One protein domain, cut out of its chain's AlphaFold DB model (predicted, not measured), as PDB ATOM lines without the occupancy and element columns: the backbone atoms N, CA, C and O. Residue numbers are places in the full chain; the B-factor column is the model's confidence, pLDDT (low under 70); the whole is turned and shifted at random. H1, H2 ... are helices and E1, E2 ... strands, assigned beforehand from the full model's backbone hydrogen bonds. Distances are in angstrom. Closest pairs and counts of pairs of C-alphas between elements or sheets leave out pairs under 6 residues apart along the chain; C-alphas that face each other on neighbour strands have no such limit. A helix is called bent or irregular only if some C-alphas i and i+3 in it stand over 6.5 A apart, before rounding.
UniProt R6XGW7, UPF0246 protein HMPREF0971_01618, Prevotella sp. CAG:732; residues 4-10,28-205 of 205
ATOM      1  N   LEU A   4       5.331  21.069 -37.156       84.94
ATOM      2  CA  LEU A   4       5.575  22.462 -36.865       84.94
ATOM      3  C   LEU A   4       7.035  22.672 -36.489       84.94
ATOM      4  O   LEU A   4       7.535  22.064 -35.542       84.94
ATOM      5  N   LEU A   5       7.692  23.593 -37.186       86.00
ATOM      6  CA  LEU A   5       9.052  24.019 -36.897       86.00
ATOM      7  C   LEU A   5       9.083  25.509 -36.548       86.00
ATOM      8  O   LEU A   5       8.386  26.326 -37.142       86.00
ATOM      9  N   ALA A   6       9.910  25.885 -35.575       85.50
ATOM     10  CA  ALA A   6      10.083  27.290 -35.218       85.50
ATOM     11  C   ALA A   6      10.910  28.052 -36.268       85.50
ATOM     12  O   ALA A   6      11.884  27.510 -36.799       85.50
ATOM     13  N   SER A   7      10.591  29.326 -36.511       86.62
ATOM     14  CA  SER A   7      11.463  30.244 -37.262       86.62
ATOM     15  C   SER A   7      12.858  30.376 -36.641       86.62
ATOM     16  O   SER A   7      13.092  30.110 -35.456       86.62
ATOM     17  N   ALA A   8      13.817  30.805 -37.462       86.69
ATOM     18  CA  ALA A   8      15.144  31.197 -37.008       86.69
ATOM     19  C   ALA A   8      15.308  32.720 -37.015       86.69
ATOM     20  O   ALA A   8      14.628  33.435 -37.742       86.69
ATOM     21  N   LYS A   9      16.245  33.213 -36.196       84.88
ATOM     22  CA  LYS A   9      16.572  34.645 -36.127       84.88
ATOM     23  C   LYS A   9      17.386  35.128 -37.328       84.88
ATOM     24  O   LYS A   9      17.301  36.294 -37.682       84.88
ATOM     25  N   ILE A  10      18.217  34.247 -37.884       88.62
ATOM     26  CA  ILE A  10      19.093  34.545 -39.018       88.62
ATOM     27  C   ILE A  10      18.424  33.970 -40.263       88.62
ATOM     28  O   ILE A  10      17.774  32.924 -40.187       88.62
ATOM     29  N   LYS A  28      -0.465  37.328 -45.908       87.06
ATOM     30  CA  LYS A  28       0.406  38.301 -46.597       87.06
ATOM     31  C   LYS A  28      -0.027  39.753 -46.358       87.06
ATOM     32  O   LYS A  28       0.823  40.614 -46.139       87.06
ATOM     33  N   GLU A  29      -1.329  40.034 -46.336       86.25
ATOM     34  CA  GLU A  29      -1.843  41.391 -46.096       86.25
ATOM     35  C   GLU A  29      -1.550  41.892 -44.676       86.25
ATOM     36  O   GLU A  29      -1.160  43.044 -44.483       86.25
ATOM     37  N   GLN A  30      -1.719  41.033 -43.669       84.56
ATOM     38  CA  GLN A  30      -1.413  41.354 -42.275       84.56
ATOM     39  C   GLN A  30       0.094  41.547 -42.098       84.56
ATOM     40  O   GLN A  30       0.516  42.544 -41.513       84.56
ATOM     41  N   ALA A  31       0.897  40.652 -42.680       86.81
ATOM     42  CA  ALA A  31       2.351  40.762 -42.699       86.81
ATOM     43  C   ALA A  31       2.813  42.087 -43.317       86.81
ATOM     44  O   ALA A  31       3.685  42.751 -42.769       86.81
ATOM     45  N   SER A  32       2.178  42.509 -44.414       88.31
ATOM     46  CA  SER A  32       2.468  43.779 -45.080       88.31
ATOM     47  C   SER A  32       2.160  44.993 -44.198       88.31
ATOM     48  O   SER A  32       2.975  45.912 -44.124       88.31
ATOM     49  N   LYS A  33       1.033  44.988 -43.475       86.50
ATOM     50  CA  LYS A  33       0.691  46.061 -42.521       86.50
ATOM     51  C   LYS A  33       1.708  46.150 -41.384       86.50
ATOM     52  O   LYS A  33       2.162  47.245 -41.062       86.50
ATOM     53  N   PHE A  34       2.104  45.008 -40.822       86.12
ATOM     54  CA  PHE A  34       3.124  44.968 -39.775       86.12
ATOM     55  C   PHE A  34       4.498  45.397 -40.286       86.12
ATOM     56  O   PHE A  34       5.176  46.167 -39.615       86.12
ATOM     57  N   ALA A  35       4.909  44.958 -41.478       90.25
ATOM     58  CA  ALA A  35       6.169  45.388 -42.075       90.25
ATOM     59  C   ALA A  35       6.198  46.909 -42.282       90.25
ATOM     60  O   ALA A  35       7.196  47.546 -41.951       90.25
ATOM     61  N   LEU A  36       5.088  47.505 -42.737       89.12
ATOM     62  CA  LEU A  36       4.968  48.957 -42.877       89.12
ATOM     63  C   LEU A  36       5.150  49.674 -41.536       89.12
ATOM     64  O   LEU A  36       5.946  50.607 -41.447       89.12
ATOM     65  N   GLU A  37       4.463  49.217 -40.489       88.62
ATOM     66  CA  GLU A  37       4.601  49.779 -39.145       88.62
ATOM     67  C   GLU A  37       6.050  49.678 -38.645       88.62
ATOM     68  O   GLU A  37       6.657  50.687 -38.283       88.62
ATOM     69  N   LEU A  38       6.639  48.484 -38.702       89.56
ATOM     70  CA  LEU A  38       7.997  48.219 -38.224       89.56
ATOM     71  C   LEU A  38       9.069  48.961 -39.034       89.56
ATOM     72  O   LEU A  38      10.106  49.324 -38.480       89.56
ATOM     73  N   SER A  39       8.825  49.231 -40.321       93.12
ATOM     74  CA  SER A  39       9.733  50.005 -41.181       93.12
ATOM     75  C   SER A  39       9.864  51.475 -40.763       93.12
ATOM     76  O   SER A  39      10.851  52.127 -41.109       93.12
ATOM     77  N   SER A  40       8.887  51.992 -40.005       93.44
ATOM     78  CA  SER A  40       8.882  53.370 -39.499       93.44
ATOM     79  C   SER A  40       9.642  53.540 -38.180       93.44
ATOM     80  O   SER A  40       9.902  54.666 -37.753       93.44
ATOM     81  N   TRP A  41       9.987  52.437 -37.510       92.94
ATOM     82  CA  TRP A  41      10.668  52.474 -36.221       92.94
ATOM     83  C   TRP A  41      12.168  52.704 -36.388       92.94
ATOM     84  O   TRP A  41      12.787  52.284 -37.365       92.94
ATOM     85  N   ASP A  42      12.780  53.320 -35.378       95.19
ATOM     86  CA  ASP A  42      14.232  53.371 -35.304       95.19
ATOM     87  C   ASP A  42      14.819  52.036 -34.808       95.19
ATOM     88  O   ASP A  42      14.156  51.185 -34.201       95.19
ATOM     89  N   THR A  43      16.115  51.852 -35.052       95.56
ATOM     90  CA  THR A  43      16.839  50.648 -34.639       95.56
ATOM     91  C   THR A  43      16.769  50.404 -33.129       95.56
ATOM     92  O   THR A  43      16.722  49.250 -32.710       95.56
ATOM     93  N   LYS A  44      16.756  51.450 -32.290       96.00
ATOM     94  CA  LYS A  44      16.742  51.290 -30.825       96.00
ATOM     95  C   LYS A  44      15.401  50.733 -30.355       96.00
ATOM     96  O   LYS A  44      15.377  49.851 -29.497       96.00
ATOM     97  N   HIS A  45      14.307  51.215 -30.937       91.44
ATOM     98  CA  HIS A  45      12.968  50.719 -30.672       91.44
ATOM     99  C   HIS A  45      12.840  49.257 -31.115       91.44
ATOM    100  O   HIS A  45      12.459  48.408 -30.312       91.44
ATOM    101  N   LEU A  46      13.295  48.925 -32.330       89.19
ATOM    102  CA  LEU A  46      13.309  47.543 -32.824       89.19
ATOM    103  C   LEU A  46      14.144  46.598 -31.951       89.19
ATOM    104  O   LEU A  46      13.716  45.479 -31.676       89.19
ATOM    105  N   MET A  47      15.315  47.028 -31.473       93.06
ATOM    106  CA  MET A  47      16.129  46.224 -30.552       93.06
ATOM    107  C   MET A  47      15.371  45.877 -29.272       93.06
ATOM    108  O   MET A  47      15.428  44.732 -28.820       93.06
ATOM    109  N   LYS A  48      14.682  46.868 -28.693       89.25
ATOM    110  CA  LYS A  48      13.924  46.717 -27.451       89.25
ATOM    111  C   LYS A  48      12.750  45.758 -27.638       89.25
ATOM    112  O   LYS A  48      12.639  44.798 -26.878       89.25
ATOM    113  N   GLU A  49      11.924  45.984 -28.656       85.62
ATOM    114  CA  GLU A  49      10.700  45.206 -28.875       85.62
ATOM    115  C   GLU A  49      11.003  43.783 -29.371       85.62
ATOM    116  O   GLU A  49      10.445  42.811 -28.864       85.62
ATOM    117  N   LEU A  50      11.972  43.616 -30.282       82.56
ATOM    118  CA  LEU A  50      12.374  42.295 -30.791       82.56
ATOM    119  C   LEU A  50      13.371  41.564 -29.875       82.56
ATOM    120  O   LEU A  50      13.771  40.436 -30.180       82.56
ATOM    121  N   LYS A  51      13.807  42.199 -28.776       85.69
ATOM    122  CA  LYS A  51      14.813  41.686 -27.827       85.69
ATOM    123  C   LYS A  51      16.038  41.111 -28.555       85.69
ATOM    124  O   LYS A  51      16.436  39.956 -28.350       85.69
ATOM    125  N   CYS A  52      16.607  41.904 -29.461       85.62
ATOM    126  CA  CYS A  52      17.684  41.483 -30.356       85.62
ATOM    127  C   CYS A  52      18.893  42.431 -30.316       85.62
ATOM    128  O   CYS A  52      18.848  43.509 -29.724       85.62
ATOM    129  N   SER A  53      20.009  41.994 -30.909       93.12
ATOM    130  CA  SER A  53      21.208  42.826 -31.014       93.12
ATOM    131  C   SER A  53      21.003  43.962 -32.016       93.12
ATOM    132  O   SER A  53      20.143  43.884 -32.893       93.12
ATOM    133  N   GLN A  54      21.843  44.994 -31.934       95.06
ATOM    134  CA  GLN A  54      21.808  46.107 -32.882       95.06
ATOM    135  C   GLN A  54      21.975  45.647 -34.333       95.06
ATOM    136  O   GLN A  54      21.231  46.099 -35.194       95.06
ATOM    137  N   ALA A  55      22.896  44.713 -34.587       93.38
ATOM    138  CA  ALA A  55      23.113  44.166 -35.924       93.38
ATOM    139  C   ALA A  55      21.840  43.506 -36.486       93.38
ATOM    140  O   ALA A  55      21.433  43.815 -37.599       93.38
ATOM    141  N   ILE A  56      21.161  42.676 -35.681       90.25
ATOM    142  CA  ILE A  56      19.905  42.021 -36.082       90.25
ATOM    143  C   ILE A  56      18.794  43.058 -36.302       90.25
ATOM    144  O   ILE A  56      18.010  42.936 -37.238       90.25
ATOM    145  N   ALA A  57      18.710  44.088 -35.458       92.31
ATOM    146  CA  ALA A  57      17.705  45.137 -35.606       92.31
ATOM    147  C   ALA A  57      17.914  45.977 -36.876       92.31
ATOM    148  O   ALA A  57      16.940  46.302 -37.546       92.31
ATOM    149  N   GLN A  58      19.162  46.310 -37.223       94.56
ATOM    150  CA  GLN A  58      19.489  47.033 -38.457       94.56
ATOM    151  C   GLN A  58      19.147  46.205 -39.697       94.56
ATOM    152  O   GLN A  58      18.517  46.713 -40.620       94.56
ATOM    153  N   GLU A  59      19.511  44.925 -39.686       92.75
ATOM    154  CA  GLU A  59      19.196  43.985 -40.761       92.75
ATOM    155  C   GLU A  59      17.677  43.818 -40.934       92.75
ATOM    156  O   GLU A  59      17.163  43.872 -42.048       92.75
ATOM    157  N   ASN A  60      16.928  43.684 -39.836       90.81
ATOM    158  CA  ASN A  60      15.471  43.586 -39.902       90.81
ATOM    159  C   ASN A  60      14.808  44.894 -40.344       90.81
ATOM    160  O   ASN A  60      13.839  44.837 -41.089       90.81
ATOM    161  N   LEU A  61      15.332  46.059 -39.950       94.00
ATOM    162  CA  LEU A  61      14.824  47.342 -40.441       94.00
ATOM    163  C   LEU A  61      14.947  47.435 -41.967       94.00
ATOM    164  O   LEU A  61      13.979  47.804 -42.628       94.00
ATOM    165  N   GLN A  62      16.093  47.033 -42.524       93.62
ATOM    166  CA  GLN A  62      16.286  46.964 -43.977       93.62
ATOM    167  C   GLN A  62      15.274  46.016 -44.626       93.62
ATOM    168  O   GLN A  62      14.611  46.413 -45.578       93.62
ATOM    169  N   ARG A  63      15.074  44.818 -44.061       92.25
ATOM    170  CA  ARG A  63      14.072  43.851 -44.548       92.25
ATOM    171  C   ARG A  63      12.644  44.389 -44.520       92.25
ATOM    172  O   ARG A  63      11.864  44.089 -45.414       92.25
ATOM    173  N   TYR A  64      12.270  45.154 -43.495       92.88
ATOM    174  CA  TYR A  64      10.939  45.762 -43.427       92.88
ATOM    175  C   TYR A  64      10.776  46.882 -44.458       92.88
ATOM    176  O   TYR A  64       9.710  47.020 -45.048       92.88
ATOM    177  N   GLN A  65      11.837  47.647 -44.722       93.88
ATOM    178  CA  GLN A  65      11.847  48.684 -45.757       93.88
ATOM    179  C   GLN A  65      11.830  48.095 -47.176       93.88
ATOM    180  O   GLN A  65      11.186  48.662 -48.057       93.88
ATOM    181  N   SER A  66      12.485  46.951 -47.398       94.06
ATOM    182  CA  SER A  66      12.495  46.231 -48.677       94.06
ATOM    183  C   SER A  66      11.410  45.154 -48.792       94.06
ATOM    184  O   SER A  66      11.416  44.387 -49.747       94.06
ATOM    185  N   PHE A  67      10.437  45.101 -47.871       91.88
ATOM    186  CA  PHE A  67       9.480  43.990 -47.752       91.88
ATOM    187  C   PHE A  67       8.694  43.679 -49.039       91.88
ATOM    188  O   PHE A  67       8.360  42.527 -49.310       91.88
ATOM    189  N   TRP A  68       8.403  44.700 -49.847       93.94
ATOM    190  CA  TRP A  68       7.676  44.567 -51.115       93.94
ATOM    191  C   TRP A  68       8.581  44.277 -52.319       93.94
ATOM    192  O   TRP A  68       8.087  44.201 -53.441       93.94
ATOM    193  N   ASN A  69       9.892  44.118 -52.119       92.00
ATOM    194  CA  ASN A  69      10.812  43.766 -53.188       92.00
ATOM    195  C   ASN A  69      10.708  42.269 -53.520       92.00
ATOM    196  O   ASN A  69      11.265  41.419 -52.826       92.00
ATOM    197  N   GLU A  70      10.019  41.942 -54.612       86.94
ATOM    198  CA  GLU A  70       9.828  40.558 -55.062       86.94
ATOM    199  C   GLU A  70      11.147  39.839 -55.379       86.94
ATOM    200  O   GLU A  70      11.238  38.630 -55.178       86.94
ATOM    201  N   SER A  71      12.203  40.558 -55.787       86.69
ATOM    202  CA  SER A  71      13.504  39.934 -56.070       86.69
ATOM    203  C   SER A  71      14.238  39.448 -54.816       86.69
ATOM    204  O   SER A  71      15.202  38.697 -54.928       86.69
ATOM    205  N   GLU A  72      13.826  39.909 -53.631       86.56
ATOM    206  CA  GLU A  72      14.385  39.505 -52.333       86.56
ATOM    207  C   GLU A  72      13.549  38.406 -51.653       86.56
ATOM    208  O   GLU A  72      13.889  37.947 -50.560       86.56
ATOM    209  N   GLN A  73      12.454  37.963 -52.280       87.88
ATOM    210  CA  GLN A  73      11.614  36.905 -51.732       87.88
ATOM    211  C   GLN A  73      12.268  35.534 -51.886       87.88
ATOM    212  O   GLN A  73      12.900  35.209 -52.891       87.88
ATOM    213  N   MET A  74      12.084  34.695 -50.868       89.81
ATOM    214  CA  MET A  74      12.619  33.340 -50.829       89.81
ATOM    215  C   MET A  74      11.606  32.374 -50.208       89.81
ATOM    216  O   MET A  74      10.901  32.750 -49.265       89.81
ATOM    217  N   PRO A  75      11.579  31.100 -50.643       92.38
ATOM    218  CA  PRO A  75      10.836  30.053 -49.950       92.38
ATOM    219  C   PRO A  75      11.253  29.965 -48.478       92.38
ATOM    220  O   PRO A  75      12.441  29.835 -48.171       92.38
ATOM    221  N   ALA A  76      10.287  29.990 -47.556       92.25
ATOM    222  CA  ALA A  76      10.555  30.056 -46.114       92.25
ATOM    223  C   ALA A  76      11.481  28.931 -45.611       92.25
ATOM    224  O   ALA A  76      12.348  29.167 -44.767       92.25
ATOM    225  N   ILE A  77      11.336  27.724 -46.171       93.06
ATOM    226  CA  ILE A  77      12.144  26.545 -45.827       93.06
ATOM    227  C   ILE A  77      13.638  26.705 -46.170       93.06
ATOM    228  O   ILE A  77      14.478  26.081 -45.527       93.06
ATOM    229  N   LEU A  78      13.972  27.566 -47.141       94.50
ATOM    230  CA  LEU A  78      15.343  27.894 -47.554       94.50
ATOM    231  C   LEU A  78      15.832  29.229 -46.975       94.50
ATOM    232  O   LEU A  78      17.039  29.457 -46.867       94.50
ATOM    233  N   ALA A  79      14.903  30.117 -46.614       93.38
ATOM    234  CA  ALA A  79      15.212  31.435 -46.085       93.38
ATOM    235  C   ALA A  79      15.745  31.361 -44.652       93.38
ATOM    236  O   ALA A  79      16.723  32.022 -44.332       93.38
ATOM    237  N   TYR A  80      15.150  30.561 -43.766       92.56
ATOM    238  CA  TYR A  80      15.601  30.512 -42.374       92.56
ATOM    239  C   TYR A  80      16.942  29.789 -42.205       92.56
ATOM    240  O   TYR A  80      17.147  28.673 -42.678       92.56
ATOM    241  N   PHE A  81      17.840  30.399 -41.429       92.06
ATOM    242  CA  PHE A  81      19.151  29.854 -41.102       92.06
ATOM    243  C   PHE A  81      19.366  29.776 -39.590       92.06
ATOM    244  O   PHE A  81      19.304  30.751 -38.843       92.06
ATOM    245  N   GLY A  82      19.654  28.577 -39.099       90.88
ATOM    246  CA  GLY A  82      19.869  28.341 -37.679       90.88
ATOM    247  C   GLY A  82      20.108  26.873 -37.388       90.88
ATOM    248  O   GLY A  82      20.147  26.050 -38.295       90.88
ATOM    249  N   GLN A  83      20.259  26.529 -36.111       92.81
ATOM    250  CA  GLN A  83      20.640  25.170 -35.723       92.81
ATOM    251  C   GLN A  83      19.658  24.099 -36.220       92.81
ATOM    252  O   GLN A  83      20.098  23.066 -36.706       92.81
ATOM    253  N   ALA A  84      18.347  24.354 -36.158       91.44
ATOM    254  CA  ALA A  84      17.359  23.428 -36.708       91.44
ATOM    255  C   ALA A  84      17.470  23.322 -38.238       91.44
ATOM    256  O   ALA A  84      17.542  22.224 -38.768       91.44
ATOM    257  N   TYR A  85      17.589  24.444 -38.949       94.88
ATOM    258  CA  TYR A  85      17.655  24.467 -40.415       94.88
ATOM    259  C   TYR A  85      18.940  23.829 -40.970       94.88
ATOM    260  O   TYR A  85      18.886  23.102 -41.956       94.88
ATOM    261  N   LYS A  86      20.070  23.955 -40.257       94.69
ATOM    262  CA  LYS A  86      21.324  23.229 -40.557       94.69
ATOM    263  C   LYS A  86      21.175  21.705 -40.496       94.69
ATOM    264  O   LYS A  86      21.958  20.987 -41.110       94.69
ATOM    265  N   TYR A  87      20.218  21.208 -39.714       96.12
ATOM    266  CA  TYR A  87      19.929  19.778 -39.591       96.12
ATOM    267  C   TYR A  87      18.717  19.354 -40.419       96.12
ATOM    268  O   TYR A  87      18.667  18.190 -40.811       96.12
ATOM    269  N   LEU A  88      17.814  20.283 -40.749       95.50
ATOM    270  CA  LEU A  88      16.771  20.095 -41.753       95.50
ATOM    271  C   LEU A  88      17.390  19.831 -43.128       95.50
ATOM    272  O   LEU A  88      16.932  18.935 -43.823       95.50
ATOM    273  N   LYS A  89      18.467  20.553 -43.469       95.25
ATOM    274  CA  LYS A  89      19.200  20.427 -44.739       95.25
ATOM    275  C   LYS A  89      18.271  20.454 -45.954       95.25
ATOM    276  O   LYS A  89      18.292  19.554 -46.792       95.25
ATOM    277  N   ALA A  90      17.406  21.464 -46.014       95.06
ATOM    278  CA  ALA A  90      16.426  21.601 -47.088       95.06
ATOM    279  C   ALA A  90      17.089  21.737 -48.471       95.06
ATOM    280  O   ALA A  90      16.481  21.422 -49.485       95.06
ATOM    281  N   GLU A  91      18.360  22.137 -48.526       93.75
ATOM    282  CA  GLU A  91      19.149  22.175 -49.752       93.75
ATOM    283  C   GLU A  91      19.394  20.798 -50.387       93.75
ATOM    284  O   GLU A  91      19.722  20.725 -51.567       93.75
ATOM    285  N   THR A  92      19.234  19.708 -49.628       94.94
ATOM    286  CA  THR A  92      19.391  18.336 -50.137       94.94
ATOM    287  C   THR A  92      18.059  17.685 -50.508       94.94
ATOM    288  O   THR A  92      18.026  16.479 -50.744       94.94
ATOM    289  N   PHE A  93      16.950  18.428 -50.475       96.62
ATOM    290  CA  PHE A  93      15.621  17.882 -50.737       96.62
ATOM    291  C   PHE A  93      15.416  17.625 -52.230       96.62
ATOM    292  O   PHE A  93      15.775  18.436 -53.084       96.62
ATOM    293  N   SER A  94      14.805  16.485 -52.542       95.81
ATOM    294  CA  SER A  94      14.262  16.206 -53.868       95.81
ATOM    295  C   SER A  94      12.986  17.019 -54.125       95.81
ATOM    296  O   SER A  94      12.394  17.597 -53.210       95.81
ATOM    297  N   LYS A  95      12.508  17.033 -55.376       94.81
ATOM    298  CA  LYS A  95      11.225  17.674 -55.721       94.81
ATOM    299  C   LYS A  95      10.058  17.090 -54.920       94.81
ATOM    300  O   LYS A  95       9.208  17.845 -54.456       94.81
ATOM    301  N   ASP A  96      10.064  15.778 -54.702       94.94
ATOM    302  CA  ASP A  96       9.027  15.100 -53.925       94.94
ATOM    303  C   ASP A  96       9.135  15.429 -52.431       94.94
ATOM    304  O   ASP A  96       8.118  15.488 -51.745       94.94
ATOM    305  N   ASP A  97      10.350  15.653 -51.913       96.69
ATOM    306  CA  ASP A  97      10.540  16.084 -50.521       96.69
ATOM    307  C   ASP A  97       9.976  17.488 -50.311       96.69
ATOM    308  O   ASP A  97       9.319  17.736 -49.303       96.69
ATOM    309  N   PHE A  98      10.176  18.394 -51.274       96.31
ATOM    310  CA  PHE A  98       9.552  19.716 -51.247       96.31
ATOM    311  C   PHE A  98       8.029  19.640 -51.341       96.31
ATOM    312  O   PHE A  98       7.358  20.335 -50.585       96.31
ATOM    313  N   ALA A  99       7.483  18.788 -52.214       94.38
ATOM    314  CA  ALA A  99       6.039  18.595 -52.319       94.38
ATOM    315  C   ALA A  99       5.444  18.080 -50.999       94.38
ATOM    316  O   ALA A  99       4.483  18.644 -50.490       94.38
ATOM    317  N   PHE A 100       6.074  17.079 -50.378       94.31
ATOM    318  CA  PHE A 100       5.636  16.591 -49.073       94.31
ATOM    319  C   PHE A 100       5.785  17.661 -47.982       94.31
ATOM    320  O   PHE A 100       4.887  17.852 -47.168       94.31
ATOM    321  N   ALA A 101       6.899  18.398 -47.959       93.81
ATOM    322  CA  ALA A 101       7.093  19.483 -47.002       93.81
ATOM    323  C   ALA A 101       6.012  20.567 -47.141       93.81
ATOM    324  O   ALA A 101       5.543  21.076 -46.130       93.81
ATOM    325  N   GLN A 102       5.579  20.883 -48.360       92.62
ATOM    326  CA  GLN A 102       4.536  21.876 -48.610       92.62
ATOM    327  C   GLN A 102       3.200  21.521 -47.933       92.62
ATOM    328  O   GLN A 102       2.528  22.410 -47.413       92.62
ATOM    329  N   ASP A 103       2.845  20.234 -47.896       90.81
ATOM    330  CA  ASP A 103       1.577  19.751 -47.330       90.81
ATOM    331  C   ASP A 103       1.655  19.421 -45.830       90.81
ATOM    332  O   ASP A 103       0.626  19.311 -45.151       90.81
ATOM    333  N   HIS A 104       2.873  19.216 -45.316       89.75
ATOM    334  CA  HIS A 104       3.105  18.642 -43.992       89.75
ATOM    335  C   HIS A 104       3.947  19.502 -43.046       89.75
ATOM    336  O   HIS A 104       3.986  19.190 -41.857       89.75
ATOM    337  N   LEU A 105       4.645  20.540 -43.515       90.06
ATOM    338  CA  LEU A 105       5.512  21.384 -42.689       90.06
ATOM    339  C   LEU A 105       4.987  22.819 -42.601       90.06
ATOM    340  O   LEU A 105       5.005  23.576 -43.566       90.06
ATOM    341  N   PHE A 106       4.669  23.236 -41.381       88.12
ATOM    342  CA  PHE A 106       4.433  24.628 -41.028       88.12
ATOM    343  C   PHE A 106       5.659  25.218 -40.336       88.12
ATOM    344  O   PHE A 106       6.222  24.621 -39.415       88.12
ATOM    345  N   ILE A 107       6.056  26.423 -40.744       87.25
ATOM    346  CA  ILE A 107       7.098  27.199 -40.067       87.25
ATOM    347  C   ILE A 107       6.435  28.369 -39.340       87.25
ATOM    348  O   ILE A 107       5.804  29.215 -39.973       87.25
ATOM    349  N   SER A 108       6.574  28.438 -38.014       82.50
ATOM    350  CA  SER A 108       5.981  29.531 -37.239       82.50
ATOM    351  C   SER A 108       6.728  30.844 -37.457       82.50
ATOM    352  O   SER A 108       7.957  30.901 -37.396       82.50
ATOM    353  N   SER A 109       5.984  31.925 -37.680       79.62
ATOM    354  CA  SER A 109       6.537  33.247 -37.974       79.62
ATOM    355  C   SER A 109       5.725  34.333 -37.288       79.62
ATOM    356  O   SER A 109       4.501  34.358 -37.396       79.62
ATOM    357  N   PHE A 110       6.427  35.248 -36.614       76.25
ATOM    358  CA  PHE A 110       5.823  36.425 -35.987       76.25
ATOM    359  C   PHE A 110       5.152  37.339 -37.021       76.25
ATOM    360  O   PHE A 110       4.065  37.846 -36.772       76.25
ATOM    361  N   LEU A 111       5.778  37.524 -38.187       79.38
ATOM    362  CA  LEU A 111       5.311  38.481 -39.189       79.38
ATOM    363  C   LEU A 111       4.191  37.908 -40.068       79.38
ATOM    364  O   LEU A 111       3.209  38.586 -40.339       79.38
ATOM    365  N   TYR A 112       4.322  36.647 -40.488       79.88
ATOM    366  CA  TYR A 112       3.414  36.012 -41.453       79.88
ATOM    367  C   TYR A 112       2.231  35.273 -40.808       79.88
ATOM    368  O   TYR A 112       1.638  34.387 -41.420       79.88
ATOM    369  N   GLY A 113       1.871  35.647 -39.575       56.59
ATOM    370  CA  GLY A 113       0.590  35.275 -38.969       56.59
ATOM    371  C   GLY A 113       0.416  33.795 -38.618       56.59
ATOM    372  O   GLY A 113      -0.712  33.355 -38.425       56.59
ATOM    373  N   ILE A 114       1.497  33.020 -38.489       47.84
ATOM    374  CA  ILE A 114       1.424  31.637 -37.997       47.84
ATOM    375  C   ILE A 114       2.023  31.596 -36.593       47.84
ATOM    376  O   ILE A 114       3.212  31.324 -36.401       47.84
ATOM    377  N   LEU A 115       1.178  31.869 -35.597       37.88
ATOM    378  CA  LEU A 115       1.463  31.542 -34.208       37.88
ATOM    379  C   LEU A 115       0.996  30.107 -33.957       37.88
ATOM    380  O   LEU A 115      -0.175  29.861 -33.685       37.88
ATOM    381  N   ILE A 116       1.921  29.154 -34.047       37.22
ATOM    382  CA  ILE A 116       1.701  27.815 -33.507       37.22
ATOM    383  C   ILE A 116       2.767  27.579 -32.434       37.22
ATOM    384  O   ILE A 116       3.959  27.837 -32.626       37.22
ATOM    385  N   HIS A 117       2.291  27.203 -31.254       38.56
ATOM    386  CA  HIS A 117       3.004  27.298 -29.988       38.56
ATOM    387  C   HIS A 117       4.055  26.192 -29.809       38.56
ATOM    388  O   HIS A 117       3.726  25.014 -29.700       38.56
ATOM    389  N   LEU A 118       5.325  26.602 -29.725       40.44
ATOM    390  CA  LEU A 118       6.476  25.778 -29.317       40.44
ATOM    391  C   LEU A 118       7.327  26.484 -28.240       40.44
ATOM    392  O   LEU A 118       8.539  26.261 -28.157       40.44
ATOM    393  N   ALA A 119       6.720  27.380 -27.456       35.03
ATOM    394  CA  ALA A 119       7.394  28.105 -26.381       35.03
ATOM    395  C   ALA A 119       7.120  27.448 -25.016       35.03
ATOM    396  O   ALA A 119       6.127  26.754 -24.835       35.03
ATOM    397  N   THR A 120       8.067  27.624 -24.098       48.09
ATOM    398  CA  THR A 120       8.086  27.128 -22.712       48.09
ATOM    399  C   THR A 120       6.927  27.664 -21.852       48.09
ATOM    400  O   THR A 120       6.228  28.575 -22.285       48.09
ATOM    401  N   GLU A 121       6.781  27.122 -20.630       55.69
ATOM    402  CA  GLU A 121       5.710  27.316 -19.613       55.69
ATOM    403  C   GLU A 121       5.134  28.745 -19.445       55.69
ATOM    404  O   GLU A 121       4.017  28.921 -18.971       55.69
ATOM    405  N   GLU A 122       5.848  29.789 -19.864       46.66
ATOM    406  CA  GLU A 122       5.509  31.200 -19.645       46.66
ATOM    407  C   GLU A 122       4.281  31.712 -20.432       46.66
ATOM    408  O   GLU A 122       3.792  32.796 -20.123       46.66
ATOM    409  N   PHE A 123       3.744  30.968 -21.411       49.00
ATOM    410  CA  PHE A 123       2.614  31.413 -22.257       49.00
ATOM    411  C   PHE A 123       1.406  30.457 -22.296       49.00
ATOM    412  O   PHE A 123       0.471  30.683 -23.069       49.00
ATOM    413  N   GLU A 124       1.364  29.433 -21.433       53.59
ATOM    414  CA  GLU A 124       0.257  28.455 -21.373       53.59
ATOM    415  C   GLU A 124      -1.121  29.088 -21.108       53.59
ATOM    416  O   GLU A 124      -2.147  28.526 -21.482       53.59
ATOM    417  N   HIS A 125      -1.162  30.286 -20.526       52.22
ATOM    418  CA  HIS A 125      -2.392  30.974 -20.127       52.22
ATOM    419  C   HIS A 125      -3.124  31.711 -21.264       52.22
ATOM    420  O   HIS A 125      -4.215  32.230 -21.039       52.22
ATOM    421  N   LEU A 126      -2.552  31.789 -22.473       39.72
ATOM    422  CA  LEU A 126      -3.145  32.539 -23.591       39.72
ATOM    423  C   LEU A 126      -4.079  31.706 -24.487       39.72
ATOM    424  O   LEU A 126      -4.737  32.272 -25.360       39.72
ATOM    425  N   PHE A 127      -4.157  30.387 -24.286       51.09
ATOM    426  CA  PHE A 127      -4.944  29.480 -25.125       51.09
ATOM    427  C   PHE A 127      -5.721  28.454 -24.305       51.09
ATOM    428  O   PHE A 127      -5.262  27.980 -23.267       51.09
ATOM    429  N   ASP A 128      -6.874  28.043 -24.831       63.53
ATOM    430  CA  ASP A 128      -7.600  26.879 -24.335       63.53
ATOM    431  C   ASP A 128      -6.924  25.591 -24.839       63.53
ATOM    432  O   ASP A 128      -7.319  24.969 -25.828       63.53
ATOM    433  N   TRP A 129      -5.842  25.210 -24.161       59.12
ATOM    434  CA  TRP A 129      -5.105  23.976 -24.440       59.12
ATOM    435  C   TRP A 129      -5.951  22.722 -24.301       59.12
ATOM    436  O   TRP A 129      -5.645  21.713 -24.938       59.12
ATOM    437  N   LYS A 130      -7.004  22.781 -23.483       59.41
ATOM    438  CA  LYS A 130      -7.949  21.685 -23.337       59.41
ATOM    439  C   LYS A 130      -8.685  21.476 -24.660       59.41
ATOM    440  O   LYS A 130      -8.615  20.376 -25.194       59.41
ATOM    441  N   ARG A 131      -9.223  22.541 -25.262       61.25
ATOM    442  CA  ARG A 131      -9.858  22.473 -26.587       61.25
ATOM    443  C   ARG A 131      -8.907  21.977 -27.681       61.25
ATOM    444  O   ARG A 131      -9.285  21.145 -28.493       61.25
ATOM    445  N   VAL A 132      -7.659  22.449 -27.716       56.91
ATOM    446  CA  VAL A 132      -6.695  22.001 -28.743       56.91
ATOM    447  C   VAL A 132      -6.362  20.512 -28.592       56.91
ATOM    448  O   VAL A 132      -6.363  19.784 -29.580       56.91
ATOM    449  N   LYS A 133      -6.101  20.044 -27.367       63.31
ATOM    450  CA  LYS A 133      -5.789  18.629 -27.098       63.31
ATOM    451  C   LYS A 133      -7.006  17.705 -27.256       63.31
ATOM    452  O   LYS A 133      -6.813  16.509 -27.448       63.31
ATOM    453  N   GLU A 134      -8.227  18.237 -27.181       63.09
ATOM    454  CA  GLU A 134      -9.471  17.511 -27.484       63.09
ATOM    455  C   GLU A 134      -9.663  17.296 -28.996       63.09
ATOM    456  O   GLU A 134     -10.127  16.235 -29.403       63.09
ATOM    457  N   GLU A 135      -9.260  18.261 -29.829       62.16
ATOM    458  CA  GLU A 135      -9.475  18.223 -31.286       62.16
ATOM    459  C   GLU A 135      -8.329  17.544 -32.058       62.16
ATOM    460  O   GLU A 135      -8.542  16.988 -33.138       62.16
ATOM    461  N   VAL A 136      -7.094  17.576 -31.535       65.88
ATOM    462  CA  VAL A 136      -5.923  16.990 -32.205       65.88
ATOM    463  C   VAL A 136      -4.989  16.256 -31.247       65.88
ATOM    464  O   VAL A 136      -4.674  16.716 -30.149       65.88
ATOM    465  N   LYS A 137      -4.451  15.116 -31.704       72.06
ATOM    466  CA  LYS A 137      -3.384  14.409 -30.988       72.06
ATOM    467  C   LYS A 137      -2.053  15.136 -31.195       72.06
ATOM    468  O   LYS A 137      -1.470  15.069 -32.276       72.06
ATOM    469  N   VAL A 138      -1.566  15.803 -30.152       76.38
ATOM    470  CA  VAL A 138      -0.275  16.507 -30.161       76.38
ATOM    471  C   VAL A 138       0.840  15.557 -29.728       76.38
ATOM    472  O   VAL A 138       0.755  14.952 -28.662       76.38
ATOM    473  N   ILE A 139       1.886  15.449 -30.550       82.88
ATOM    474  CA  ILE A 139       3.106  14.696 -30.243       82.88
ATOM    475  C   ILE A 139       4.269  15.680 -30.177       82.88
ATOM    476  O   ILE A 139       4.537  16.395 -31.143       82.88
ATOM    477  N   GLN A 140       4.972  15.707 -29.052       86.44
ATOM    478  CA  GLN A 140       6.105  16.583 -28.801       86.44
ATOM    479  C   GLN A 140       7.333  15.750 -28.412       86.44
ATOM    480  O   GLN A 140       7.540  15.465 -27.234       86.44
ATOM    481  N   PRO A 141       8.190  15.384 -29.381       89.50
ATOM    482  CA  PRO A 141       9.465  14.741 -29.088       89.50
ATOM    483  C   PRO A 141      10.349  15.626 -28.203       89.50
ATOM    484  O   PRO A 141      10.579  16.806 -28.506       89.50
ATOM    485  N   LEU A 142      10.868  15.048 -27.122       92.75
ATOM    486  CA  LEU A 142      11.754  15.727 -26.179       92.75
ATOM    487  C   LEU A 142      13.160  15.132 -26.264       92.75
ATOM    488  O   LEU A 142      13.333  13.920 -26.333       92.75
ATOM    489  N   PHE A 143      14.175  15.997 -26.277       94.75
ATOM    490  CA  PHE A 143      15.566  15.610 -26.514       94.75
ATOM    491  C   PHE A 143      16.415  15.940 -25.291       94.75
ATOM    492  O   PHE A 143      16.569  17.116 -24.938       94.75
ATOM    493  N   TYR A 144      16.994  14.912 -24.678       96.50
ATOM    494  CA  TYR A 144      17.772  15.032 -23.450       96.50
ATOM    495  C   TYR A 144      19.182  14.474 -23.607       96.50
ATOM    496  O   TYR A 144      19.418  13.515 -24.335       96.50
ATOM    497  N   VAL A 145      20.125  15.081 -22.897       96.25
ATOM    498  CA  VAL A 145      21.476  14.549 -22.729       96.25
ATOM    499  C   VAL A 145      21.576  13.975 -21.327       96.25
ATOM    500  O   VAL A 145      21.277  14.684 -20.360       96.25
ATOM    501  N   ASP A 146      22.003  12.722 -21.234       94.94
ATOM    502  CA  ASP A 146      22.345  12.083 -19.973       94.94
ATOM    503  C   ASP A 146      23.640  12.695 -19.414       94.94
ATOM    504  O   ASP A 146      24.615  12.943 -20.132       94.94
ATOM    505  N   LYS A 147      23.622  13.038 -18.127       92.19
ATOM    506  CA  LYS A 147      24.765  13.572 -17.378       92.19
ATOM    507  C   LYS A 147      25.221  12.618 -16.270       92.19
ATOM    508  O   LYS A 147      25.963  13.052 -15.395       92.19
ATOM    509  N   GLY A 148      24.786  11.358 -16.298       90.12
ATOM    510  CA  GLY A 148      25.047  10.333 -15.289       90.12
ATOM    511  C   GLY A 148      23.978  10.329 -14.200       90.12
ATOM    512  O   GLY A 148      23.269   9.344 -14.036       90.12
ATOM    513  N   ASP A 149      23.825  11.452 -13.493       88.25
ATOM    514  CA  ASP A 149      22.868  11.554 -12.377       88.25
ATOM    515  C   ASP A 149      21.496  12.099 -12.802       88.25
ATOM    516  O   ASP A 149      20.486  11.882 -12.137       88.25
ATOM    517  N   THR A 150      21.456  12.882 -13.887       92.69
ATOM    518  CA  THR A 150      20.237  13.540 -14.378       92.69
ATOM    519  C   THR A 150      20.249  13.650 -15.894       92.69
ATOM    520  O   THR A 150      21.301  13.823 -16.508       92.69
ATOM    521  N   ILE A 151      19.060  13.657 -16.493       94.56
ATOM    522  CA  ILE A 151      18.876  14.011 -17.899       94.56
ATOM    523  C   ILE A 151      18.517  15.495 -18.014       94.56
ATOM    524  O   ILE A 151      17.701  16.016 -17.251       94.56
ATOM    525  N   LYS A 152      19.141  16.216 -18.953       94.44
ATOM    526  CA  LYS A 152      18.894  17.658 -19.142       94.44
ATOM    527  C   LYS A 152      18.736  18.032 -20.605       94.44
ATOM    528  O   LYS A 152      19.423  17.507 -21.482       94.44
ATOM    529  N   VAL A 153      17.863  19.004 -20.859       92.44
ATOM    530  CA  VAL A 153      17.731  19.605 -22.187       92.44
ATOM    531  C   VAL A 153      18.926  20.515 -22.436       92.44
ATOM    532  O   VAL A 153      19.133  21.511 -21.743       92.44
ATOM    533  N   VAL A 154      19.691  20.207 -23.479       92.62
ATOM    534  CA  VAL A 154      20.709  21.112 -24.019       92.62
ATOM    535  C   VAL A 154      20.129  21.765 -25.266       92.62
ATOM    536  O   VAL A 154      19.920  21.109 -26.285       92.62
ATOM    537  N   SER A 155      19.856  23.069 -25.189       89.00
ATOM    538  CA  SER A 155      19.064  23.796 -26.194       89.00
ATOM    539  C   SER A 155      19.610  23.686 -27.622       89.00
ATOM    540  O   SER A 155      18.831  23.586 -28.570       89.00
ATOM    541  N   VAL A 156      20.935  23.670 -27.793       90.75
ATOM    542  CA  VAL A 156      21.582  23.497 -29.102       90.75
ATOM    543  C   VAL A 156      21.292  22.108 -29.672       90.75
ATOM    544  O   VAL A 156      20.845  22.013 -30.812       90.75
ATOM    545  N   HIS A 157      21.455  21.046 -28.875       92.69
ATOM    546  CA  HIS A 157      21.164  19.681 -29.314       92.69
ATOM    547  C   HIS A 157      19.679  19.472 -29.602       92.69
ATOM    548  O   HIS A 157      19.342  18.908 -30.638       92.69
ATOM    549  N   ALA A 158      18.789  19.989 -28.752       90.75
ATOM    550  CA  ALA A 158      17.351  19.905 -28.994       90.75
ATOM    551  C   ALA A 158      16.961  20.579 -30.320       90.75
ATOM    552  O   ALA A 158      16.147  20.046 -31.071       90.75
ATOM    553  N   LYS A 159      17.575  21.723 -30.658       90.06
ATOM    554  CA  LYS A 159      17.365  22.379 -31.957       90.06
ATOM    555  C   LYS A 159      17.886  21.537 -33.122       90.06
ATOM    556  O   LYS A 159      17.167  21.410 -34.108       90.06
ATOM    557  N   SER A 160      19.085  20.955 -33.008       94.62
ATOM    558  CA  SER A 160      19.621  20.033 -34.024       94.62
ATOM    559  C   SER A 160      18.671  18.860 -34.265       94.62
ATOM    560  O   SER A 160      18.301  18.587 -35.404       94.62
ATOM    561  N   CYS A 161      18.227  18.208 -33.187       94.19
ATOM    562  CA  CYS A 161      17.366  17.037 -33.273       94.19
ATOM    563  C   CYS A 161      16.006  17.374 -33.884       94.19
ATOM    564  O   CYS A 161      15.545  16.633 -34.736       94.19
ATOM    565  N   ARG A 162      15.395  18.519 -33.547       94.56
ATOM    566  CA  ARG A 162      14.136  18.965 -34.178       94.56
ATOM    567  C   ARG A 162      14.273  19.144 -35.690       94.56
ATOM    568  O   ARG A 162      13.401  18.712 -36.438       94.56
ATOM    569  N   GLY A 163      15.375  19.748 -36.135       93.81
ATOM    570  CA  GLY A 163      15.680  19.887 -37.559       93.81
ATOM    571  C   GLY A 163      15.842  18.540 -38.259       93.81
ATOM    572  O   GLY A 163      15.202  18.286 -39.276       93.81
ATOM    573  N   ALA A 164      16.653  17.655 -37.680       96.44
ATOM    574  CA  ALA A 164      16.902  16.327 -38.231       96.44
ATOM    575  C   ALA A 164      15.659  15.430 -38.211       96.44
ATOM    576  O   ALA A 164      15.427  14.719 -39.179       96.44
ATOM    577  N   MET A 165      14.853  15.488 -37.151       96.44
ATOM    578  CA  MET A 165      13.579  14.777 -37.034       96.44
ATOM    579  C   MET A 165      12.603  15.256 -38.108       96.44
ATOM    580  O   MET A 165      11.970  14.444 -38.770       96.44
ATOM    581  N   THR A 166      12.526  16.570 -38.340       92.69
ATOM    582  CA  THR A 166      11.700  17.128 -39.422       92.69
ATOM    583  C   THR A 166      12.155  16.589 -40.777       92.69
ATOM    584  O   THR A 166      11.330  16.105 -41.547       92.69
ATOM    585  N   ARG A 167      13.469  16.594 -41.049       96.06
ATOM    586  CA  ARG A 167      14.025  15.974 -42.260       96.06
ATOM    587  C   ARG A 167      13.671  14.489 -42.354       96.06
ATOM    588  O   ARG A 167      13.256  14.053 -43.418       96.06
ATOM    589  N   HIS A 168      13.837  13.736 -41.268       95.31
ATOM    590  CA  HIS A 168      13.561  12.298 -41.199       95.31
ATOM    591  C   HIS A 168      12.104  11.991 -41.538       95.31
ATOM    592  O   HIS A 168      11.840  11.145 -42.385       95.31
ATOM    593  N   ILE A 169      11.171  12.739 -40.947       92.69
ATOM    594  CA  ILE A 169       9.743  12.623 -41.244       92.69
ATOM    595  C   ILE A 169       9.471  12.895 -42.721       92.69
ATOM    596  O   ILE A 169       8.773  12.111 -43.362       92.69
ATOM    597  N   ILE A 170      10.024  13.991 -43.255       92.31
ATOM    598  CA  ILE A 170       9.813  14.387 -44.647       92.31
ATOM    599  C   ILE A 170      10.365  13.307 -45.567       92.31
ATOM    600  O   ILE A 170       9.587  12.695 -46.285       92.31
ATOM    601  N   GLN A 171      11.665  13.014 -45.504       94.38
ATOM    602  CA  GLN A 171      12.353  12.115 -46.439       94.38
ATOM    603  C   GLN A 171      11.804  10.685 -46.423       94.38
ATOM    604  O   GLN A 171      11.760  10.049 -47.470       94.38
ATOM    605  N   ASN A 172      11.329  10.203 -45.271       93.88
ATOM    606  CA  ASN A 172      10.747   8.864 -45.157       93.88
ATOM    607  C   ASN A 172       9.216   8.848 -45.282       93.88
ATOM    608  O   ASN A 172       8.611   7.789 -45.152       93.88
ATOM    609  N   ARG A 173       8.583  10.003 -45.546       93.94
ATOM    610  CA  ARG A 173       7.126  10.148 -45.719       93.94
ATOM    611  C   ARG A 173       6.332   9.581 -44.537       93.94
ATOM    612  O   ARG A 173       5.284   8.966 -44.720       93.94
ATOM    613  N   LEU A 174       6.839   9.781 -43.319       90.75
ATOM    614  CA  LEU A 174       6.235   9.206 -42.118       90.75
ATOM    615  C   LEU A 174       4.825   9.774 -41.909       90.75
ATOM    616  O   LEU A 174       4.591  10.976 -42.089       90.75
ATOM    617  N   SER A 175       3.880   8.927 -41.501       86.00
ATOM    618  CA  SER A 175       2.464   9.304 -41.393       86.00
ATOM    619  C   SER A 175       1.854   9.030 -40.022       86.00
ATOM    620  O   SER A 175       0.843   9.663 -39.693       86.00
ATOM    621  N   HIS A 176       2.472   8.169 -39.207       84.56
ATOM    622  CA  HIS A 176       2.002   7.800 -37.876       84.56
ATOM    623  C   HIS A 176       2.975   8.242 -36.770       84.56
ATOM    624  O   HIS A 176       4.189   8.198 -36.950       84.56
ATOM    625  N   PRO A 177       2.473   8.624 -35.577       84.19
ATOM    626  CA  PRO A 177       3.326   9.009 -34.450       84.19
ATOM    627  C   PRO A 177       4.368   7.967 -34.036       84.19
ATOM    628  O   PRO A 177       5.442   8.338 -33.589       84.19
ATOM    629  N   SER A 178       4.056   6.676 -34.162       88.88
ATOM    630  CA  SER A 178       4.980   5.584 -33.836       88.88
ATOM    631  C   SER A 178       6.196   5.535 -34.754       88.88
ATOM    632  O   SER A 178       7.236   5.026 -34.348       88.88
ATOM    633  N   ASP A 179       6.075   6.071 -35.967       89.75
ATOM    634  CA  ASP A 179       7.118   5.987 -36.984       89.75
ATOM    635  C   ASP A 179       8.345   6.811 -36.591       89.75
ATOM    636  O   ASP A 179       9.445   6.519 -37.025       89.75
ATOM    637  N   ILE A 180       8.184   7.826 -35.735       91.81
ATOM    638  CA  ILE A 180       9.297   8.692 -35.321       91.81
ATOM    639  C   ILE A 180      10.209   8.032 -34.281       91.81
ATOM    640  O   ILE A 180      11.262   8.578 -33.966       91.81
ATOM    641  N   LEU A 181       9.796   6.904 -33.693       94.38
ATOM    642  CA  LEU A 181      10.527   6.248 -32.603       94.38
ATOM    643  C   LEU A 181      11.827   5.584 -33.078       94.38
ATOM    644  O   LEU A 181      12.699   5.308 -32.257       94.38
ATOM    645  N   ASP A 182      11.976   5.358 -34.385       94.44
ATOM    646  CA  ASP A 182      13.207   4.848 -34.999       94.44
ATOM    647  C   ASP A 182      14.273   5.935 -35.234       94.44
ATOM    648  O   ASP A 182      15.400   5.626 -35.623       94.44
ATOM    649  N   PHE A 183      13.931   7.204 -34.984       96.38
ATOM    650  CA  PHE A 183      14.817   8.331 -35.220       96.38
ATOM    651  C   PHE A 183      16.095   8.227 -34.384       96.38
ATOM    652  O   PHE A 183      16.065   8.083 -33.156       96.38
ATOM    653  N   GLU A 184      17.227   8.415 -35.061       96.44
ATOM    654  CA  GLU A 184      18.545   8.469 -34.447       96.44
ATOM    655  C   GLU A 184      19.362   9.650 -34.985       96.44
ATOM    656  O   GLU A 184      19.422   9.908 -36.189       96.44
ATOM    657  N   LEU A 185      20.039  10.360 -34.082       95.94
ATOM    658  CA  LEU A 185      20.991  11.409 -34.445       95.94
ATOM    659  C   LEU A 185      22.102  11.514 -33.402       95.94
ATOM    660  O   LEU A 185      21.833  11.868 -32.262       95.94
ATOM    661  N   GLU A 186      23.361  11.294 -33.786       93.69
ATOM    662  CA  GLU A 186      24.540  11.565 -32.934       93.69
ATOM    663  C   GLU A 186      24.435  11.003 -31.496       93.69
ATOM    664  O   GLU A 186      24.865  11.647 -30.530       93.69
ATOM    665  N   GLY A 187      23.844   9.811 -31.356       94.12
ATOM    666  CA  GLY A 187      23.627   9.122 -30.081       94.12
ATOM    667  C   GLY A 187      22.280   9.395 -29.407       94.12
ATOM    668  O   GLY A 187      21.943   8.682 -28.471       94.12
ATOM    669  N   PHE A 188      21.487  10.364 -29.876       97.38
ATOM    670  CA  PHE A 188      20.087  10.497 -29.469       97.38
ATOM    671  C   PHE A 188      19.272   9.354 -30.071       97.38
ATOM    672  O   PHE A 188      19.214   9.242 -31.294       97.38
ATOM    673  N   LYS A 189      18.636   8.545 -29.221       97.56
ATOM    674  CA  LYS A 189      17.718   7.459 -29.606       97.56
ATOM    675  C   LYS A 189      16.497   7.476 -28.699       97.56
ATOM    676  O   LYS A 189      16.599   7.948 -27.566       97.56
ATOM    677  N   TYR A 190      15.371   6.959 -29.182       97.38
ATOM    678  CA  TYR A 190      14.184   6.793 -28.350       97.38
ATOM    679  C   TYR A 190      14.493   5.906 -27.137       97.38
ATOM    680  O   TYR A 190      15.070   4.825 -27.276       97.38
ATOM    681  N   ASP A 191      14.100   6.372 -25.955       96.31
ATOM    682  CA  ASP A 191      14.210   5.627 -24.710       96.31
ATOM    683  C   ASP A 191      12.808   5.327 -24.174       96.31
ATOM    684  O   ASP A 191      12.092   6.217 -23.719       96.31
ATOM    685  N   LYS A 192      12.408   4.053 -24.255       95.12
ATOM    686  CA  LYS A 192      11.074   3.582 -23.853       95.12
ATOM    687  C   LYS A 192      10.801   3.714 -22.354       95.12
ATOM    688  O   LYS A 192       9.642   3.655 -21.954       95.12
ATOM    689  N   ASP A 193      11.851   3.839 -21.542       95.19
ATOM    690  CA  ASP A 193      11.731   3.934 -20.089       95.19
ATOM    691  C   ASP A 193      11.432   5.385 -19.653       95.19
ATOM    692  O   ASP A 193      11.170   5.642 -18.478       95.19
ATOM    693  N   TYR A 194      11.428   6.334 -20.601       94.06
ATOM    694  CA  TYR A 194      11.196   7.754 -20.369       94.06
ATOM    695  C   TYR A 194      10.102   8.340 -21.274       94.06
ATOM    696  O   TYR A 194       9.973   8.007 -22.453       94.06
ATOM    697  N   GLY A 195       9.366   9.311 -20.729       91.50
ATOM    698  CA  GLY A 195       8.313  10.017 -21.455       91.50
ATOM    699  C   GLY A 195       7.030   9.199 -21.600       91.50
ATOM    700  O   GLY A 195       6.779   8.258 -20.848       91.50
ATOM    701  N   ASP A 196       6.199   9.584 -22.562       90.50
ATOM    702  CA  ASP A 196       4.939   8.910 -22.878       90.50
ATOM    703  C   ASP A 196       4.655   8.935 -24.394       90.50
ATOM    704  O   ASP A 196       5.466   9.406 -25.192       90.50
ATOM    705  N   ALA A 197       3.502   8.409 -24.817       84.12
ATOM    706  CA  ALA A 197       3.132   8.346 -26.232       84.12
ATOM    707  C   ALA A 197       2.968   9.724 -26.905       84.12
ATOM    708  O   ALA A 197       3.073   9.817 -28.128       84.12
ATOM    709  N   SER A 198       2.680  10.772 -26.135       82.06
ATOM    710  CA  SER A 198       2.583  12.163 -26.584       82.06
ATOM    711  C   SER A 198       3.911  12.907 -26.426       82.06
ATOM    712  O   SER A 198       4.164  13.851 -27.166       82.06
ATOM    713  N   HIS A 199       4.780  12.465 -25.520       89.62
ATOM    714  CA  HIS A 199       6.088  13.054 -25.247       89.62
ATOM    715  C   HIS A 199       7.184  11.983 -25.316       89.62
ATOM    716  O   HIS A 199       7.753  11.623 -24.284       89.62
ATOM    717  N   PRO A 200       7.499  11.434 -26.503       93.06
ATOM    718  CA  PRO A 200       8.561  10.444 -26.617       93.06
ATOM    719  C   PRO A 200       9.919  11.094 -26.325       93.06
ATOM    720  O   PRO A 200      10.261  12.136 -26.899       93.06
ATOM    721  N   HIS A 201      10.693  10.488 -25.422       96.75
ATOM    722  CA  HIS A 201      12.012  10.985 -25.042       96.75
ATOM    723  C   HIS A 201      13.100  10.343 -25.900       96.75
ATOM    724  O   HIS A 201      13.208   9.124 -25.995       96.75
ATOM    725  N   PHE A 202      13.941  11.185 -26.490       96.94
ATOM    726  CA  PHE A 202      15.148  10.789 -27.198       96.94
ATOM    727  C   PHE A 202      16.348  11.196 -26.354       96.94
ATOM    728  O   PHE A 202      16.571  12.389 -26.115       96.94
ATOM    729  N   ILE A 203      17.104  10.212 -25.875       97.06
ATOM    730  CA  ILE A 203      18.174  10.424 -24.902       97.06
ATOM    731  C   ILE A 203      19.511  10.099 -25.551       97.06
ATOM    732  O   ILE A 203      19.696   9.034 -26.135       97.06
ATOM    733  N   LYS A 204      20.445  11.042 -25.444       96.50
ATOM    734  CA  LYS A 204      21.856  10.814 -25.733       96.50
ATOM    735  C   LYS A 204      22.546  10.356 -24.455       96.50
ATOM    736  O   LYS A 204      22.682  11.168 -23.538       96.50
ATOM    737  N   ARG A 205      22.925   9.079 -24.419       90.12
ATOM    738  CA  ARG A 205      23.714   8.467 -23.340       90.12
ATOM    739  C   ARG A 205      25.202   8.789 -23.475       90.12
ATOM    740  O   ARG A 205      25.641   9.073 -24.616       90.12
TER     741      ARG A 205
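AT A GLANCE: This is residues 4 to 10 and 28 to 205 of the 205 residues of the protein "UPF0246 protein HMPREF0971_01618" of Prevotella sp. CAG:732 (UniProt R6XGW7). The long helix H9 runs through the larger lobe, with H5 side by side with it, H6 meeting its last residues, the short strand pair E1 and E2 beside it, and a small, strongly twisted sheet of E3, E5 and E4 on which H9 and H10 sit on one face. H1, H2 and H3 make a smaller lobe at the far end, and the stretches 120 to 126 and 128 to 136, with H7 and H8, stick out. The 185 printed residues have ten named helices and five named strands, in the order E1, H1 to H6, E2, H7, H8, E3, H9, H10, E4, E5. The class is mixed, helices and strands; the larger sheet, order E3 E5 E4, is mixed, and E1 and E2 are parallel. The whole is compact, with a radius of gyration of the C-alphas of 18.5 A and spans of 53 by 39 by 34 A.

IN THESE COORDINATES: Find C-alpha 4 at (5.575, 22.462, -36.865), where E1, residues 4 to 6, begins. After the cut come H1, 28 to 39, 15.9 A; H2, 43 to 49; H3, 54 to 65, 16.5 A; H4, 76 to 79; H5, 83 to 88; H6, 95 to 104, 14.3 A; and E2, 105 to 108. Next are H7, 121 to 126, H8, 129 to 135, and E3, 142 to 146. H9, 155 to 171, runs 24.3 A from C-alpha 155 at (19.064, 23.796, -26.194). Then follow H10, 177 to 182; E4, 188 to 195, which bends by 97 degrees at residue 192; and E5, 200 to 204, ending at C-alpha 204 (21.856, 10.814, -25.733). H7 is irregular, with C-alphas 122 and 125 7.9 A apart, and H10 only just, with C-alphas 179 and 182 6.50 A apart.

HOW THE PARTS SIT: In the sheet, look for N 144 and O 202 of E3 and E5, parallel, at 2.9 A, and N 191 and O 201 of the antiparallel hairpin E4 and E5, at 2.9 A. H9 and H10 are on the same face, at heights over the sheet of 9.1 A and 9.7 A. H5 touches H9 at a shallow tilt of 15 degrees, the same way, closest at the C-alphas of Ala 84 and Gly 163, 4.0 A. H6 touches H9 through residues 170 to 171 of H9 alone, closest at the C-alphas of Asp 97 and Gln 171, 6.0 A. E1 and E2 have N 5 and O 106 within hydrogen-bond range, 2.9 A. H4 is close to but not clearly touching H5, with the C-alphas of Ile 77 and Tyr 85 8.0 A apart. H3 touches H2, closest at the C-alphas of Met 47 and Ala 57, 5.4 A, and H1, whose residues 35 to 39 alone touch it, closest at those of Ser 39 and Tyr 64, 4.9 A. Every O i to N i+4 pair is within hydrogen-bond range in H1, H2, H3, H6, H8 and H9; H5 has 1 of 2, H7 and H10 each 0 of 2 with 1 of 3 O i to N i+3 pairs, and H4 is too short for such a pair.

THE WHOLE: The two C-alphas farthest apart, Asn 69 and Asp 149, are 53.4 A apart. Residues 11 to 27 are cut out, and C-alphas 10 and 28 are 20.5 A apart across the cut. Of the links printed whole, E2 to H7 is long, 12 residues. The mean pLDDT of the printed part is 86.1, and residues 113 to 136 are under 70.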